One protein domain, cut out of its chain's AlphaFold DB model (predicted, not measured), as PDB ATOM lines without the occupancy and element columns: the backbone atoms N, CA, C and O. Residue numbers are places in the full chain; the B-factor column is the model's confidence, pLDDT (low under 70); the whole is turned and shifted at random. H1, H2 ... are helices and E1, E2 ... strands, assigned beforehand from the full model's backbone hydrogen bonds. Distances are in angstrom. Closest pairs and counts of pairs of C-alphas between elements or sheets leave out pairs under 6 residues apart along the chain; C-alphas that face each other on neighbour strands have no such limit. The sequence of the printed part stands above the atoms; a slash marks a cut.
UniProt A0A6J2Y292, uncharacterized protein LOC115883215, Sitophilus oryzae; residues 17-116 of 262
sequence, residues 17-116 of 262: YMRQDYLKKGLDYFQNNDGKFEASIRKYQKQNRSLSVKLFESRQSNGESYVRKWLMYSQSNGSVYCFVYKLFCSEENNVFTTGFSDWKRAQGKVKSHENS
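What this domain is: This is residues 17 to 116 of the 262 residues of the protein "uncharacterized protein LOC115883215" of Sitophilus oryzae (UniProt A0A6J2Y292). A small hairpin of two strands, E5 and E6, makes the middle of the domain, with short helices round it: H2 near E5, H5 near E6, and H4 following directly on E6, while H6 lies near E6 and H5. Two more hairpins reach outward from this core, E1 with E2 at one end of the longest axis and E3 with E4 to the side, and H1 lies at the other end of that axis. The printed part has 100 residues with six named helices and six named strands, in the order H1, H2, E1, E2, H3, E3, E4, E5, E6, H4, H5, H6; the strands form three antiparallel sheets of two, and the class is mixed, helices and strands. The whole is compact, with a radius of gyration of the C-alphas of 14.0 A and spans of 47 by 36 by 26 A.

How they stand to each other: E5, residues 71 to 73, and E6, residues 80 to 82, form an antiparallel hairpin with 144 degrees between their directions; N 72 and O 81 are within hydrogen-bond range at 2.8 A, and so are N 81 and O 72 at 2.8 A. H5, residues 95 to 98, has its closest C-alpha to E6 at Phe 96, 4.7 A from that of Tyr 81. H4, residues 83 to 88, touches H5, the closest C-alphas being those of Lys 86 and Thr 97, 5.1 A apart. H6, residues 106 to 114, is near both E6 and H5. H3, residues 53 to 56, only just touches H6, with 3 pairs of C-alphas within 8 A, the closest those of Leu 55 and Gln 107 at 6.7 A. H2, residues 27 to 30, has its closest C-alpha to E5 at Phe 30, 6.1 A from that of Met 72. H1, residues 17 to 25, is close to H4 but not clearly touching: the closest C-alphas, of Arg 19 and Leu 87, are 6.3 A apart, and the tilt is a shallow 24 degrees, opposite ways. E3, residues 57 to 59, and E4, residues 65 to 67, form an antiparallel hairpin, with N 58 and O 66 at 2.9 A. E1, residues 42 to 44, and E2, residues 47 to 49, form another, with N 42 and O 49 at 2.8 A; both are apart from E5, E6 and H6. In H1, H4 and H6 every O i to N i+4 pair is within hydrogen-bond range; H2, H3 and H5 are too short for such a pair, and their single O i to N i+3 pair is within range in H2 and H3 but not in H5.

Where its parts are: H1 begins at C-alpha 17, (83.739, 150.862, 28.561), and measures 13.3 A from first to last C-alpha. H6 measures 11.9 A and ends at C-alpha 114, (77.936, 133.068, 47.704). H4 measures 8.7 A, H3 5.8 A, H2 5.6 A and H5 5.2 A. E4 and E6 each measure 7.1 A, E3 and E5 7.0 A, E2 6.5 A and E1 6.4 A. E5 begins at C-alpha 71, (72.827, 140.974, 45.373).

The domain as a whole: The two C-alphas farthest apart are those of Tyr 17 and Lys 46, at 46.7 A, and the first and last printed C-alphas are 27.4 A apart. The printed part has no cut. The link from H2 to E1, with 11 residues between them, is long. The mean pLDDT of the printed part is 85.7, and residues 92 to 93 are under 70.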
ATOM      1  N   TYR A  17      84.170 149.481  28.331       80.12
ATOM      2  CA  TYR A  17      83.739 150.862  28.561       80.12
ATOM      3  C   TYR A  17      82.481 150.927  29.442       80.12
ATOM      4  O   TYR A  17      82.465 151.614  30.462       80.12
ATOM      5  N   MET A  18      81.446 150.145  29.106       83.75
ATOM      6  CA  MET A  18      80.226 150.067  29.918       83.75
ATOM      7  C   MET A  18      80.536 149.570  31.331       83.75
ATOM      8  O   MET A  18      80.005 150.097  32.306       83.75
ATOM      9  N   ARG A  19      81.427 148.578  31.461       86.12
ATOM     10  CA  ARG A  19      81.824 148.016  32.754       86.12
ATOM     11  C   ARG A  19      82.401 149.085  33.672       86.12
ATOM     12  O   ARG A  19      82.022 149.134  34.837       86.12
ATOM     13  N   GLN A  20      83.262 149.965  33.163       80.56
ATOM     14  CA  GLN A  20      83.803 151.078  33.951       80.56
ATOM     15  C   GLN A  20      82.703 152.016  34.461       80.56
ATOM     16  O   GLN A  20      82.736 152.434  35.617       80.56
ATOM     17  N   ASP A  21      81.713 152.309  33.624       84.75
ATOM     18  CA  ASP A  21      80.587 153.171  33.971       84.75
ATOM     19  C   ASP A  21      79.711 152.560  35.089       84.75
ATOM     20  O   ASP A  21      79.390 153.254  36.060       84.75
ATOM     21  N   TYR A  22      79.413 151.252  35.042       86.75
ATOM     22  CA  TYR A  22      78.738 150.542  36.144       86.75
ATOM     23  C   TYR A  22      79.580 150.531  37.429       86.75
ATOM     24  O   TYR A  22      79.066 150.762  38.525       86.75
ATOM     25  N   LEU A  23      80.892 150.302  37.314       83.31
ATOM     26  CA  LEU A  23      81.794 150.270  38.467       83.31
ATOM     27  C   LEU A  23      81.905 151.629  39.171       83.31
ATOM     28  O   LEU A  23      81.966 151.659  40.398       83.31
ATOM     29  N   LYS A  24      81.881 152.743  38.424       82.00
ATOM     30  CA  LYS A  24      81.906 154.106  38.985       82.00
ATOM     31  C   LYS A  24      80.684 154.422  39.848       82.00
ATOM     32  O   LYS A  24      80.814 155.157  40.821       82.00
ATOM     33  N   LYS A  25      79.505 153.899  39.492       84.00
ATOM     34  CA  LYS A  25      78.267 154.078  40.274       84.00
ATOM     35  C   LYS A  25      78.279 153.266  41.574       84.00
ATOM     36  O   LYS A  25      77.756 153.732  42.581       84.00
ATOM     37  N   GLY A  26      78.930 152.103  41.558       81.25
ATOM     38  CA  GLY A  26      79.121 151.254  42.733       81.25
ATOM     39  C   GLY A  26      77.922 150.359  43.063       81.25
ATOM     40  O   GLY A  26      76.819 150.550  42.563       81.25
ATOM     41  N   LEU A  27      78.164 149.358  43.917       84.31
ATOM     42  CA  LEU A  27      77.186 148.327  44.300       84.31
ATOM     43  C   LEU A  27      75.929 148.904  44.957       84.31
ATOM     44  O   LEU A  27      74.819 148.484  44.639       84.31
ATOM     45  N   ASP A  28      76.117 149.880  45.847       84.06
ATOM     46  CA  ASP A  28      75.037 150.438  46.661       84.06
ATOM     47  C   ASP A  28      73.972 151.130  45.780       84.06
ATOM     48  O   ASP A  28      72.785 151.064  46.077       84.06
ATOM     49  N   TYR A  29      74.370 151.699  44.633       86.12
ATOM     50  CA  TYR A  29      73.449 152.340  43.688       86.12
ATOM     51  C   TYR A  29      72.487 151.348  43.005       86.12
ATOM     52  O   TYR A  29      71.365 151.723  42.670       86.12
ATOM     53  N   PHE A  30      72.894 150.090  42.799       88.50
ATOM     54  CA  PHE A  30      72.113 149.094  42.044       88.50
ATOM     55  C   PHE A  30      71.426 148.038  42.919       88.50
ATOM     56  O   PHE A  30      70.755 147.148  42.397       88.50
ATOM     57  N   GLN A  31      71.608 148.087  44.240       87.81
ATOM     58  CA  GLN A  31      71.135 147.028  45.131       87.81
ATOM     59  C   GLN A  31      69.599 146.922  45.154       87.81
ATOM     60  O   GLN A  31      69.059 145.812  45.161       87.81
ATOM     61  N   ASN A  32      68.903 148.065  45.105       84.75
ATOM     62  CA  ASN A  32      67.438 148.181  45.069       84.75
ATOM     63  C   ASN A  32      66.724 147.389  46.193       84.75
ATOM     64  O   ASN A  32      65.666 146.795  45.976       84.75
ATOM     65  N   ASN A  33      67.308 147.356  47.393       81.12
ATOM     66  CA  ASN A  33      66.834 146.593  48.555       81.12
ATOM     67  C   ASN A  33      65.775 147.317  49.412       81.12
ATOM     68  O   ASN A  33      65.163 146.670  50.260       81.12
ATOM     69  N   ASP A  34      65.520 148.604  49.161       77.81
ATOM     70  CA  ASP A  34      64.634 149.452  49.981       77.81
ATOM     71  C   ASP A  34      63.183 149.549  49.455       77.81
ATOM     72  O   ASP A  34      62.347 150.268  50.003       77.81
ATOM     73  N   GLY A  35      62.865 148.851  48.360       71.12
ATOM     74  CA  GLY A  35      61.562 148.926  47.690       71.12
ATOM     75  C   GLY A  35      60.516 147.927  48.204       71.12
ATOM     76  O   GLY A  35      60.831 146.886  48.777       71.12
ATOM     77  N   LYS A  36      59.235 148.196  47.911       71.56
ATOM     78  CA  LYS A  36      58.162 147.201  48.070       71.56
ATOM     79  C   LYS A  36      58.339 146.120  46.997       71.56
ATOM     80  O   LYS A  36      58.180 146.392  45.811       71.56
ATOM     81  N   PHE A  37      58.681 144.890  47.388       85.81
ATOM     82  CA  PHE A  37      58.965 143.778  46.463       85.81
ATOM     83  C   PHE A  37      57.713 143.184  45.784       85.81
ATOM     84  O   PHE A  37      57.604 141.969  45.614       85.81
ATOM     85  N   GLU A  38      56.743 144.007  45.397       85.69
ATOM     86  CA  GLU A  38      55.449 143.579  44.848       85.69
ATOM     87  C   GLU A  38      55.620 142.781  43.547       85.69
ATOM     88  O   GLU A  38      55.061 141.692  43.406       85.69
ATOM     89  N   ALA A  39      56.508 143.230  42.653       86.44
ATOM     90  CA  ALA A  39      56.828 142.523  41.409       86.44
ATOM     91  C   ALA A  39      57.468 141.138  41.638       86.44
ATOM     92  O   ALA A  39      57.487 140.287  40.744       86.44
ATOM     93  N   SER A  40      57.985 140.871  42.845       89.19
ATOM     94  CA  SER A  40      58.569 139.571  43.188       89.19
ATOM     95  C   SER A  40      57.526 138.509  43.543       89.19
ATOM     96  O   SER A  40      57.889 137.345  43.675       89.19
ATOM     97  N   ILE A  41      56.243 138.841  43.707       89.25
ATOM     98  CA  ILE A  41      55.240 137.855  44.127       89.25
ATOM     99  C   ILE A  41      55.146 136.720  43.092       89.25
ATOM    100  O   ILE A  41      55.033 136.939  41.885       89.25
ATOM    101  N   ARG A  42      55.207 135.475  43.572       87.62
ATOM    102  CA  ARG A  42      55.000 134.251  42.789       87.62
ATOM    103  C   ARG A  42      53.899 133.427  43.450       87.62
ATOM    104  O   ARG A  42      53.962 133.141  44.652       87.62
ATOM    105  N   LYS A  43      52.878 133.066  42.667       83.75
ATOM    106  CA  LYS A  43      51.754 132.241  43.123       83.75
ATOM    107  C   LYS A  43      52.169 130.773  43.112       83.75
ATOM    108  O   LYS A  43      52.543 130.248  42.069       83.75
ATOM    109  N   TYR A  44      52.084 130.113  44.263       75.94
ATOM    110  CA  TYR A  44      52.224 128.661  44.366       75.94
ATOM    111  C   TYR A  44      50.897 128.060  44.828       75.94
ATOM    112  O   TYR A  44      50.103 128.736  45.474       75.94
ATOM    113  N   GLN A  45      50.692 126.769  44.555       74.31
ATOM    114  CA  GLN A  45      49.431 126.052  44.806       74.31
ATOM    115  C   GLN A  45      48.842 126.227  46.221       74.31
ATOM    116  O   GLN A  45      47.634 126.129  46.379       74.31
ATOM    117  N   LYS A  46      49.674 126.465  47.248       76.06
ATOM    118  CA  LYS A  46      49.239 126.580  48.657       76.06
ATOM    119  C   LYS A  46      49.456 127.958  49.291       76.06
ATOM    120  O   LYS A  46      48.885 128.228  50.337       76.06
ATOM    121  N   GLN A  47      50.315 128.800  48.715       83.25
ATOM    122  CA  GLN A  47      50.654 130.113  49.273       83.25
ATOM    123  C   GLN A  47      51.391 130.970  48.245       83.25
ATOM    124  O   GLN A  47      52.139 130.457  47.411       83.25
ATOM    125  N   ASN A  48      51.269 132.284  48.366       85.50
ATOM    126  CA  ASN A  48      52.130 133.205  47.635       85.50
ATOM    127  C   ASN A  48      53.480 133.315  48.352       85.50
ATOM    128  O   ASN A  48      53.546 133.276  49.583       85.50
ATOM    129  N   ARG A  49      54.570 133.430  47.592       87.69
ATOM    130  CA  ARG A  49      55.891 133.771  48.139       87.69
ATOM    131  C   ARG A  49      56.451 134.962  47.385       87.69
ATOM    132  O   ARG A  49      56.203 135.106  46.192       87.69
ATOM    133  N   SER A  50      57.224 135.779  48.078       89.94
ATOM    134  CA  SER A  50      57.890 136.958  47.536       89.94
ATOM    135  C   SER A  50      59.321 137.025  48.057       89.94
ATOM    136  O   SER A  50      59.699 136.304  48.988       89.94
ATOM    137  N   LEU A  51      60.114 137.909  47.460       88.50
ATOM    138  CA  LEU A  51      61.415 138.288  47.982       88.50
ATOM    139  C   LEU A  51      61.260 138.866  49.398       88.50
ATOM    140  O   LEU A  51      60.314 139.595  49.697       88.50
ATOM    141  N   SER A  52      62.196 138.516  50.277       86.88
ATOM    142  CA  SER A  52      62.288 139.036  51.641       86.88
ATOM    143  C   SER A  52      63.564 139.855  51.782       86.88
ATOM    144  O   SER A  52      64.613 139.417  51.307       86.88
ATOM    145  N   VAL A  53      63.496 140.980  52.503       85.94
ATOM    146  CA  VAL A  53      64.664 141.830  52.820       85.94
ATOM    147  C   VAL A  53      65.782 141.008  53.471       85.94
ATOM    148  O   VAL A  53      66.954 141.180  53.152       85.94
ATOM    149  N   LYS A  54      65.425 140.005  54.287       86.56
ATOM    150  CA  LYS A  54      66.381 139.094  54.938       86.56
ATOM    151  C   LYS A  54      67.280 138.336  53.953       86.56
ATOM    152  O   LYS A  54      68.310 137.816  54.359       86.56
ATOM    153  N   LEU A  55      66.920 138.237  52.669       87.88
ATOM    154  CA  LEU A  55      67.779 137.611  51.659       87.88
ATOM    155  C   LEU A  55      69.033 138.449  51.360       87.88
ATOM    156  O   LEU A  55      70.062 137.889  50.981       87.88
ATOM    157  N   PHE A  56      68.984 139.763  51.584       88.62
ATOM    158  CA  PHE A  56      70.139 140.652  51.468       88.62
ATOM    159  C   PHE A  56      71.056 140.590  52.691       88.62
ATOM    160  O   PHE A  56      72.156 141.122  52.638       88.62
ATOM    161  N   GLU A  57      70.666 139.904  53.764       88.88
ATOM    162  CA  GLU A  57      71.442 139.797  55.000       88.88
ATOM    163  C   GLU A  57      71.947 138.367  55.207       88.88
ATOM    164  O   GLU A  57      71.233 137.376  55.025       88.88
ATOM    165  N   SER A  58      73.214 138.236  55.579       84.25
ATOM    166  CA  SER A  58      73.854 136.960  55.886       84.25
ATOM    167  C   SER A  58      74.403 136.982  57.299       84.25
ATOM    168  O   SER A  58      74.782 138.040  57.794       84.25
ATOM    169  N   ARG A  59      74.482 135.813  57.936       82.69
ATOM    170  CA  ARG A  59      75.095 135.648  59.255       82.69
ATOM    171  C   ARG A  59      76.289 134.713  59.146       82.69
ATOM    172  O   ARG A  59      76.177 133.622  58.584       82.69
ATOM    173  N   GLN A  60      77.426 135.165  59.649       74.75
ATOM    174  CA  GLN A  60      78.653 134.388  59.733       74.75
ATOM    175  C   GLN A  60      78.584 133.384  60.891       74.75
ATOM    176  O   GLN A  60      77.723 133.469  61.769       74.75
ATOM    177  N   SER A  61      79.502 132.413  60.893       75.12
ATOM    178  CA  SER A  61      79.624 131.412  61.962       75.12
ATOM    179  C   SER A  61      79.978 132.026  63.320       75.12
ATOM    180  O   SER A  61      79.594 131.472  64.342       75.12
ATOM    181  N   ASN A  62      80.648 133.182  63.332       78.19
ATOM    182  CA  ASN A  62      80.947 133.967  64.536       78.19
ATOM    183  C   ASN A  62      79.727 134.750  65.078       78.19
ATOM    184  O   ASN A  62      79.839 135.442  66.083       78.19
ATOM    185  N   GLY A  63      78.565 134.658  64.422       78.31
ATOM    186  CA  GLY A  63      77.337 135.337  64.827       78.31
ATOM    187  C   GLY A  63      77.162 136.752  64.274       78.31
ATOM    188  O   GLY A  63      76.053 137.278  64.397       78.31
ATOM    189  N   GLU A  64      78.174 137.333  63.621       83.69
ATOM    190  CA  GLU A  64      78.091 138.652  62.984       83.69
ATOM    191  C   GLU A  64      77.225 138.610  61.725       83.69
ATOM    192  O   GLU A  64      77.257 137.656  60.941       83.69
ATOM    193  N   SER A  65      76.448 139.667  61.508       83.31
ATOM    194  CA  SER A  65      75.617 139.830  60.318       83.31
ATOM    195  C   SER A  65      76.236 140.827  59.343       83.31
ATOM    196  O   SER A  65      76.759 141.854  59.764       83.31
ATOM    197  N   TYR A  66      76.133 140.560  58.043       86.44
ATOM    198  CA  TYR A  66      76.584 141.467  56.985       86.44
ATOM    199  C   TYR A  66      75.585 141.534  55.832       86.44
ATOM    200  O   TYR A  66      74.830 140.592  55.574       86.44
ATOM    201  N   VAL A  67      75.622 142.647  55.104       87.75
ATOM    202  CA  VAL A  67      74.780 142.878  53.928       87.75
ATOM    203  C   VAL A  67      75.469 142.347  52.670       87.75
ATOM    204  O   VAL A  67      76.618 142.680  52.368       87.75
ATOM    205  N   ARG A  68      74.743 141.550  51.887       89.69
ATOM    206  CA  ARG A  68      75.114 141.068  50.554       89.69
ATOM    207  C   ARG A  68      75.003 142.195  49.533       89.69
ATOM    208  O   ARG A  68      74.081 142.227  48.723       89.69
ATOM    209  N   LYS A  69      75.977 143.106  49.542       88.31
ATOM    210  CA  LYS A  69      76.050 144.228  48.588       88.31
ATOM    211  C   LYS A  69      76.059 143.790  47.118       88.31
ATOM    212  O   LYS A  69      75.675 144.552  46.247       88.31
ATOM    213  N   TRP A  70      76.501 142.562  46.835       91.00
ATOM    214  CA  TRP A  70      76.554 141.995  45.486       91.00
ATOM    215  C   TRP A  70      75.186 141.570  44.928       91.00
ATOM    216  O   TRP A  70      75.085 141.355  43.720       91.00
ATOM    217  N   LEU A  71      74.161 141.414  45.774       92.69
ATOM    218  CA  LEU A  71      72.827 140.974  45.373       92.69
ATOM    219  C   LEU A  71      71.964 142.192  45.034       92.69
ATOM    220  O   LEU A  71      71.771 143.055  45.883       92.69
ATOM    221  N   MET A  72      71.429 142.240  43.818       93.62
ATOM    222  CA  MET A  72      70.618 143.342  43.298       93.62
ATOM    223  C   MET A  72      69.201 142.877  42.989       93.62
ATOM    224  O   MET A  72      69.020 141.757  42.512       93.62
ATOM    225  N   TYR A  73      68.210 143.742  43.181       93.50
ATOM    226  CA  TYR A  73      66.822 143.481  42.801       93.50
ATOM    227  C   TYR A  73      66.406 144.246  41.538       93.50
ATOM    228  O   TYR A  73      66.731 145.419  41.369       93.50
ATOM    229  N   SER A  74      65.660 143.576  40.659       92.06
ATOM    230  CA  SER A  74      64.962 144.191  39.528       92.06
ATOM    231  C   SER A  74      63.488 144.382  39.863       92.06
ATOM    232  O   SER A  74      62.782 143.410  40.142       92.06
ATOM    233  N   GLN A  75      63.003 145.621  39.778       90.06
ATOM    234  CA  GLN A  75      61.575 145.911  39.908       90.06
ATOM    235  C   GLN A  75      60.811 145.522  38.637       90.06
ATOM    236  O   GLN A  75      59.666 145.088  38.732       90.06
ATOM    237  N   SER A  76      61.455 145.594  37.467       89.00
ATOM    238  CA  SER A  76      60.822 145.329  36.169       89.00
ATOM    239  C   SER A  76      60.337 143.886  36.017       89.00
ATOM    240  O   SER A  76      59.272 143.652  35.456       89.00
ATOM    241  N   ASN A  77      61.097 142.905  36.516       91.06
ATOM    242  CA  ASN A  77      60.716 141.486  36.429       91.06
ATOM    243  C   ASN A  77      60.632 140.771  37.788       91.06
ATOM    244  O   ASN A  77      60.342 139.570  37.865       91.06
ATOM    245  N   GLY A  78      60.891 141.497  38.875       90.31
ATOM    246  CA  GLY A  78      60.797 140.980  40.229       90.31
ATOM    247  C   GLY A  78      61.817 139.899  40.569       90.31
ATOM    248  O   GLY A  78      61.528 139.094  41.446       90.31
ATOM    249  N   SER A  79      62.960 139.841  39.888       93.25
ATOM    250  CA  SER A  79      64.016 138.843  40.116       93.25
ATOM    251  C   SER A  79      65.256 139.471  40.754       93.25
ATOM    252  O   SER A  79      65.432 140.689  40.734       93.25
ATOM    253  N   VAL A  80      66.132 138.640  41.325       93.12
ATOM    254  CA  VAL A  80      67.431 139.080  41.852       93.12
ATOM    255  C   VAL A  80      68.589 138.663  40.954       93.12
ATOM    256  O   VAL A  80      68.568 137.606  40.323       93.12
ATOM    257  N   TYR A  81      69.617 139.500  40.934       93.06
ATOM    258  CA  TYR A  81      70.814 139.379  40.111       93.06
ATOM    259  C   TYR A  81      72.060 139.506  40.980       93.06
ATOM    260  O   TYR A  81      72.032 140.133  42.039       93.06
ATOM    261  N   CYS A  82      73.176 138.947  40.526       92.25
ATOM    262  CA  CYS A  82      74.475 139.198  41.138       92.25
ATOM    263  C   CYS A  82      75.231 140.243  40.311       92.25
ATOM    264  O   CYS A  82      75.539 139.997  39.145       92.25
ATOM    265  N   PHE A  83      75.551 141.394  40.912       91.06
ATOM    266  CA  PHE A  83      76.243 142.512  40.250       91.06
ATOM    267  C   PHE A  83      77.523 142.056  39.561       91.06
ATOM    268  O   PHE A  83      77.782 142.356  38.398       91.06
ATOM    269  N   VAL A  84      78.311 141.270  40.286       89.94
ATOM    270  CA  VAL A  84      79.619 140.824  39.831       89.94
ATOM    271  C   VAL A  84      79.487 139.840  38.666       89.94
ATOM    272  O   VAL A  84      80.224 139.937  37.689       89.94
ATOM    273  N   TYR A  85      78.508 138.934  38.715       90.12
ATOM    274  CA  TYR A  85      78.246 138.027  37.599       90.12
ATOM    275  C   TYR A  85      77.733 138.783  36.380       90.12
ATOM    276  O   TYR A  85      78.201 138.535  35.278       90.12
ATOM    277  N   LYS A  86      76.826 139.743  36.563       88.25
ATOM    278  CA  LYS A  86      76.275 140.521  35.450       88.25
ATOM    279  C   LYS A  86      77.359 141.302  34.689       88.25
ATOM    280  O   LYS A  86      77.225 141.493  33.487       88.25
ATOM    281  N   LEU A  87      78.434 141.721  35.365       87.81
ATOM    282  CA  LEU A  87      79.538 142.474  34.752       87.81
ATOM    283  C   LEU A  87      80.683 141.617  34.193       87.81
ATOM    284  O   LEU A  87      81.344 142.052  33.247       87.81
ATOM    285  N   PHE A  88      80.967 140.463  34.804       86.25
ATOM    286  CA  PHE A  88      82.190 139.691  34.535       86.25
ATOM    287  C   PHE A  88      81.950 138.233  34.126       86.25
ATOM    288  O   PHE A  88      82.898 137.571  33.709       86.25
ATOM    289  N   CYS A  89      80.732 137.708  34.267       83.00
ATOM    290  CA  CYS A  89      80.415 136.347  33.850       83.00
ATOM    291  C   CYS A  89      80.094 136.328  32.353       83.00
ATOM    292  O   CYS A  89      79.281 137.114  31.874       83.00
ATOM    293  N   SER A  90      80.735 135.418  31.623       72.06
ATOM    294  CA  SER A  90      80.485 135.171  30.200       72.06
ATOM    295  C   SER A  90      79.399 134.122  29.954       72.06
ATOM    296  O   SER A  90      79.036 133.883  28.807       72.06
ATOM    297  N   GLU A  91      78.903 133.461  31.004       70.81
ATOM    298  CA  GLU A  91      77.906 132.399  30.884       70.81
ATOM    299  C   GLU A  91      76.484 132.970  30.879       70.81
ATOM    300  O   GLU A  91      75.973 133.470  31.887       70.81
ATOM    301  N   GLU A  92      75.810 132.829  29.740       64.81
ATOM    302  CA  GLU A  92      74.425 133.275  29.559       64.81
ATOM    303  C   GLU A  92      73.416 132.417  30.345       64.81
ATOM    304  O   GLU A  92      72.330 132.884  30.661       64.81
ATOM    305  N   ASN A  93      73.781 131.195  30.751       69.88
ATOM    306  CA  ASN A  93      72.870 130.255  31.422       69.88
ATOM    307  C   ASN A  93      72.860 130.345  32.959       69.88
ATOM    308  O   ASN A  93      72.202 129.540  33.625       69.88
ATOM    309  N   ASN A  94      73.568 131.302  33.566       84.06
ATOM    310  CA  ASN A  94      73.577 131.427  35.020       84.06
ATOM    311  C   ASN A  94      72.304 132.127  35.534       84.06
ATOM    312  O   ASN A  94      71.972 133.238  35.134       84.06
ATOM    313  N   VAL A  95      71.602 131.525  36.496       87.06
ATOM    314  CA  VAL A  95      70.367 132.118  37.055       87.06
ATOM    315  C   VAL A  95      70.587 133.484  37.717       87.06
ATOM    316  O   VAL A  95      69.655 134.275  37.805       87.06
ATOM    317  N   PHE A  96      71.808 133.802  38.158       88.62
ATOM    318  CA  PHE A  96      72.138 135.108  38.736       88.62
ATOM    319  C   PHE A  96      72.581 136.152  37.692       88.62
ATOM    320  O   PHE A  96      72.744 137.320  38.058       88.62
ATOM    321  N   THR A  97      72.741 135.771  36.414       86.62
ATOM    322  CA  THR A  97      72.899 136.697  35.272       86.62
ATOM    323  C   THR A  97      71.574 136.938  34.545       86.62
ATOM    324  O   THR A  97      71.323 138.066  34.113       86.62
ATOM    325  N   THR A  98      70.708 135.923  34.452       87.56
ATOM    326  CA  THR A  98      69.407 135.984  33.753       87.56
ATOM    327  C   THR A  98      68.239 136.397  34.647       87.56
ATOM    328  O   THR A  98      67.318 137.058  34.169       87.56
ATOM    329  N   GLY A  99      68.323 136.138  35.952       90.06
ATOM    330  CA  GLY A  99      67.359 136.582  36.958       90.06
ATOM    331  C   GLY A  99      66.840 135.417  37.790       90.06
ATOM    332  O   GLY A  99      66.188 134.505  37.285       90.06
ATOM    333  N   PHE A 100      67.105 135.451  39.093       91.69
ATOM    334  CA  PHE A 100      66.664 134.420  40.025       91.69
ATOM    335  C   PHE A 100      65.369 134.839  40.730       91.69
ATOM    336  O   PHE A 100      65.313 135.901  41.349       91.69
ATOM    337  N   SER A 101      64.340 133.984  40.696       91.69
ATOM    338  CA  SER A 101      63.069 134.238  41.398       91.69
ATOM    339  C   SER A 101      62.438 133.007  42.066       91.69
ATOM    340  O   SER A 101      61.232 132.991  42.312       91.69
ATOM    341  N   ASP A 102      63.208 131.944  42.342       89.94
ATOM    342  CA  ASP A 102      62.695 130.775  43.079       89.94
ATOM    343  C   ASP A 102      62.762 131.006  44.597       89.94
ATOM    344  O   ASP A 102      63.698 130.599  45.295       89.94
ATOM    345  N   TRP A 103      61.716 131.634  45.136       90.88
ATOM    346  CA  TRP A 103      61.624 131.976  46.559       90.88
ATOM    347  C   TRP A 103      61.469 130.772  47.486       90.88
ATOM    348  O   TRP A 103      61.665 130.898  48.695       90.88
ATOM    349  N   LYS A 104      61.146 129.584  46.958       87.19
ATOM    350  CA  LYS A 104      61.087 128.359  47.766       87.19
ATOM    351  C   LYS A 104      62.488 127.896  48.166       87.19
ATOM    352  O   LYS A 104      62.658 127.364  49.260       87.19
ATOM    353  N   ARG A 105      63.480 128.109  47.295       87.38
ATOM    354  CA  ARG A 105      64.874 127.660  47.473       87.38
ATOM    355  C   ARG A 105      65.873 128.811  47.619       87.38
ATOM    356  O   ARG A 105      67.078 128.562  47.637       87.38
ATOM    357  N   ALA A 106      65.389 130.046  47.760       88.81
ATOM    358  CA  ALA A 106      66.206 131.255  47.746       88.81
ATOM    359  C   ALA A 106      67.377 131.225  48.731       88.81
ATOM    360  O   ALA A 106      68.514 131.390  48.306       88.81
ATOM    361  N   GLN A 107      67.137 130.946  50.017       86.38
ATOM    362  CA  GLN A 107      68.213 130.937  51.018       86.38
ATOM    363  C   GLN A 107      69.332 129.944  50.671       86.38
ATOM    364  O   GLN A 107      70.505 130.307  50.688       86.38
ATOM    365  N   GLY A 108      68.977 128.705  50.313       88.06
ATOM    366  CA  GLY A 108      69.954 127.672  49.965       88.06
ATOM    367  C   GLY A 108      70.724 127.996  48.683       88.06
ATOM    368  O   GLY A 108      71.945 127.869  48.652       88.06
ATOM    369  N   LYS A 109      70.030 128.467  47.639       90.25
ATOM    370  CA  LYS A 109      70.646 128.816  46.349       90.25
ATOM    371  C   LYS A 109      71.550 130.043  46.442       90.25
ATOM    372  O   LYS A 109      72.663 129.995  45.931       90.25
ATOM    373  N   VAL A 110      71.115 131.097  47.132       90.62
ATOM    374  CA  VAL A 110      71.923 132.307  47.363       90.62
ATOM    375  C   VAL A 110      73.156 131.975  48.198       90.62
ATOM    376  O   VAL A 110      74.257 132.359  47.821       90.62
ATOM    377  N   LYS A 111      73.009 131.192  49.276       89.19
ATOM    378  CA  LYS A 111      74.148 130.770  50.106       89.19
ATOM    379  C   LYS A 111      75.118 129.859  49.348       89.19
ATOM    380  O   LYS A 111      76.326 129.968  49.533       89.19
ATOM    381  N   SER A 112      74.615 128.967  48.498       89.62
ATOM    382  CA  SER A 112      75.455 128.120  47.642       89.62
ATOM    383  C   SER A 112      76.218 128.945  46.601       89.62
ATOM    384  O   SER A 112      77.409 128.715  46.426       89.62
ATOM    385  N   HIS A 113      75.571 129.934  45.974       90.88
ATOM    386  CA  HIS A 113      76.218 130.866  45.048       90.88
ATOM    387  C   HIS A 113      77.293 131.712  45.735       90.88
ATOM    388  O   HIS A 113      78.408 131.796  45.246       90.88
ATOM    389  N   GLU A 114      76.990 132.281  46.901       89.56
ATOM    390  CA  GLU A 114      77.936 133.068  47.704       89.56
ATOM    391  C   GLU A 114      79.214 132.284  48.052       89.56
ATOM    392  O   GLU A 114      80.303 132.851  48.149       89.56
ATOM    393  N   ASN A 115      79.090 130.963  48.214       88.75
ATOM    394  CA  ASN A 115      80.199 130.074  48.545       88.75
ATOM    395  C   ASN A 115      80.856 129.397  47.334       88.75
ATOM    396  O   ASN A 115      81.813 128.648  47.536       88.75
ATOM    397  N   SER A 116      80.387 129.643  46.107       90.44
ATOM    398  CA  SER A 116      80.980 129.037  44.914       90.44
ATOM    399  C   SER A 116      82.359 129.626  44.598       90.44
ATOM    400  O   SER A 116      82.682 130.770  44.943       90.44
TER     401      SER A 116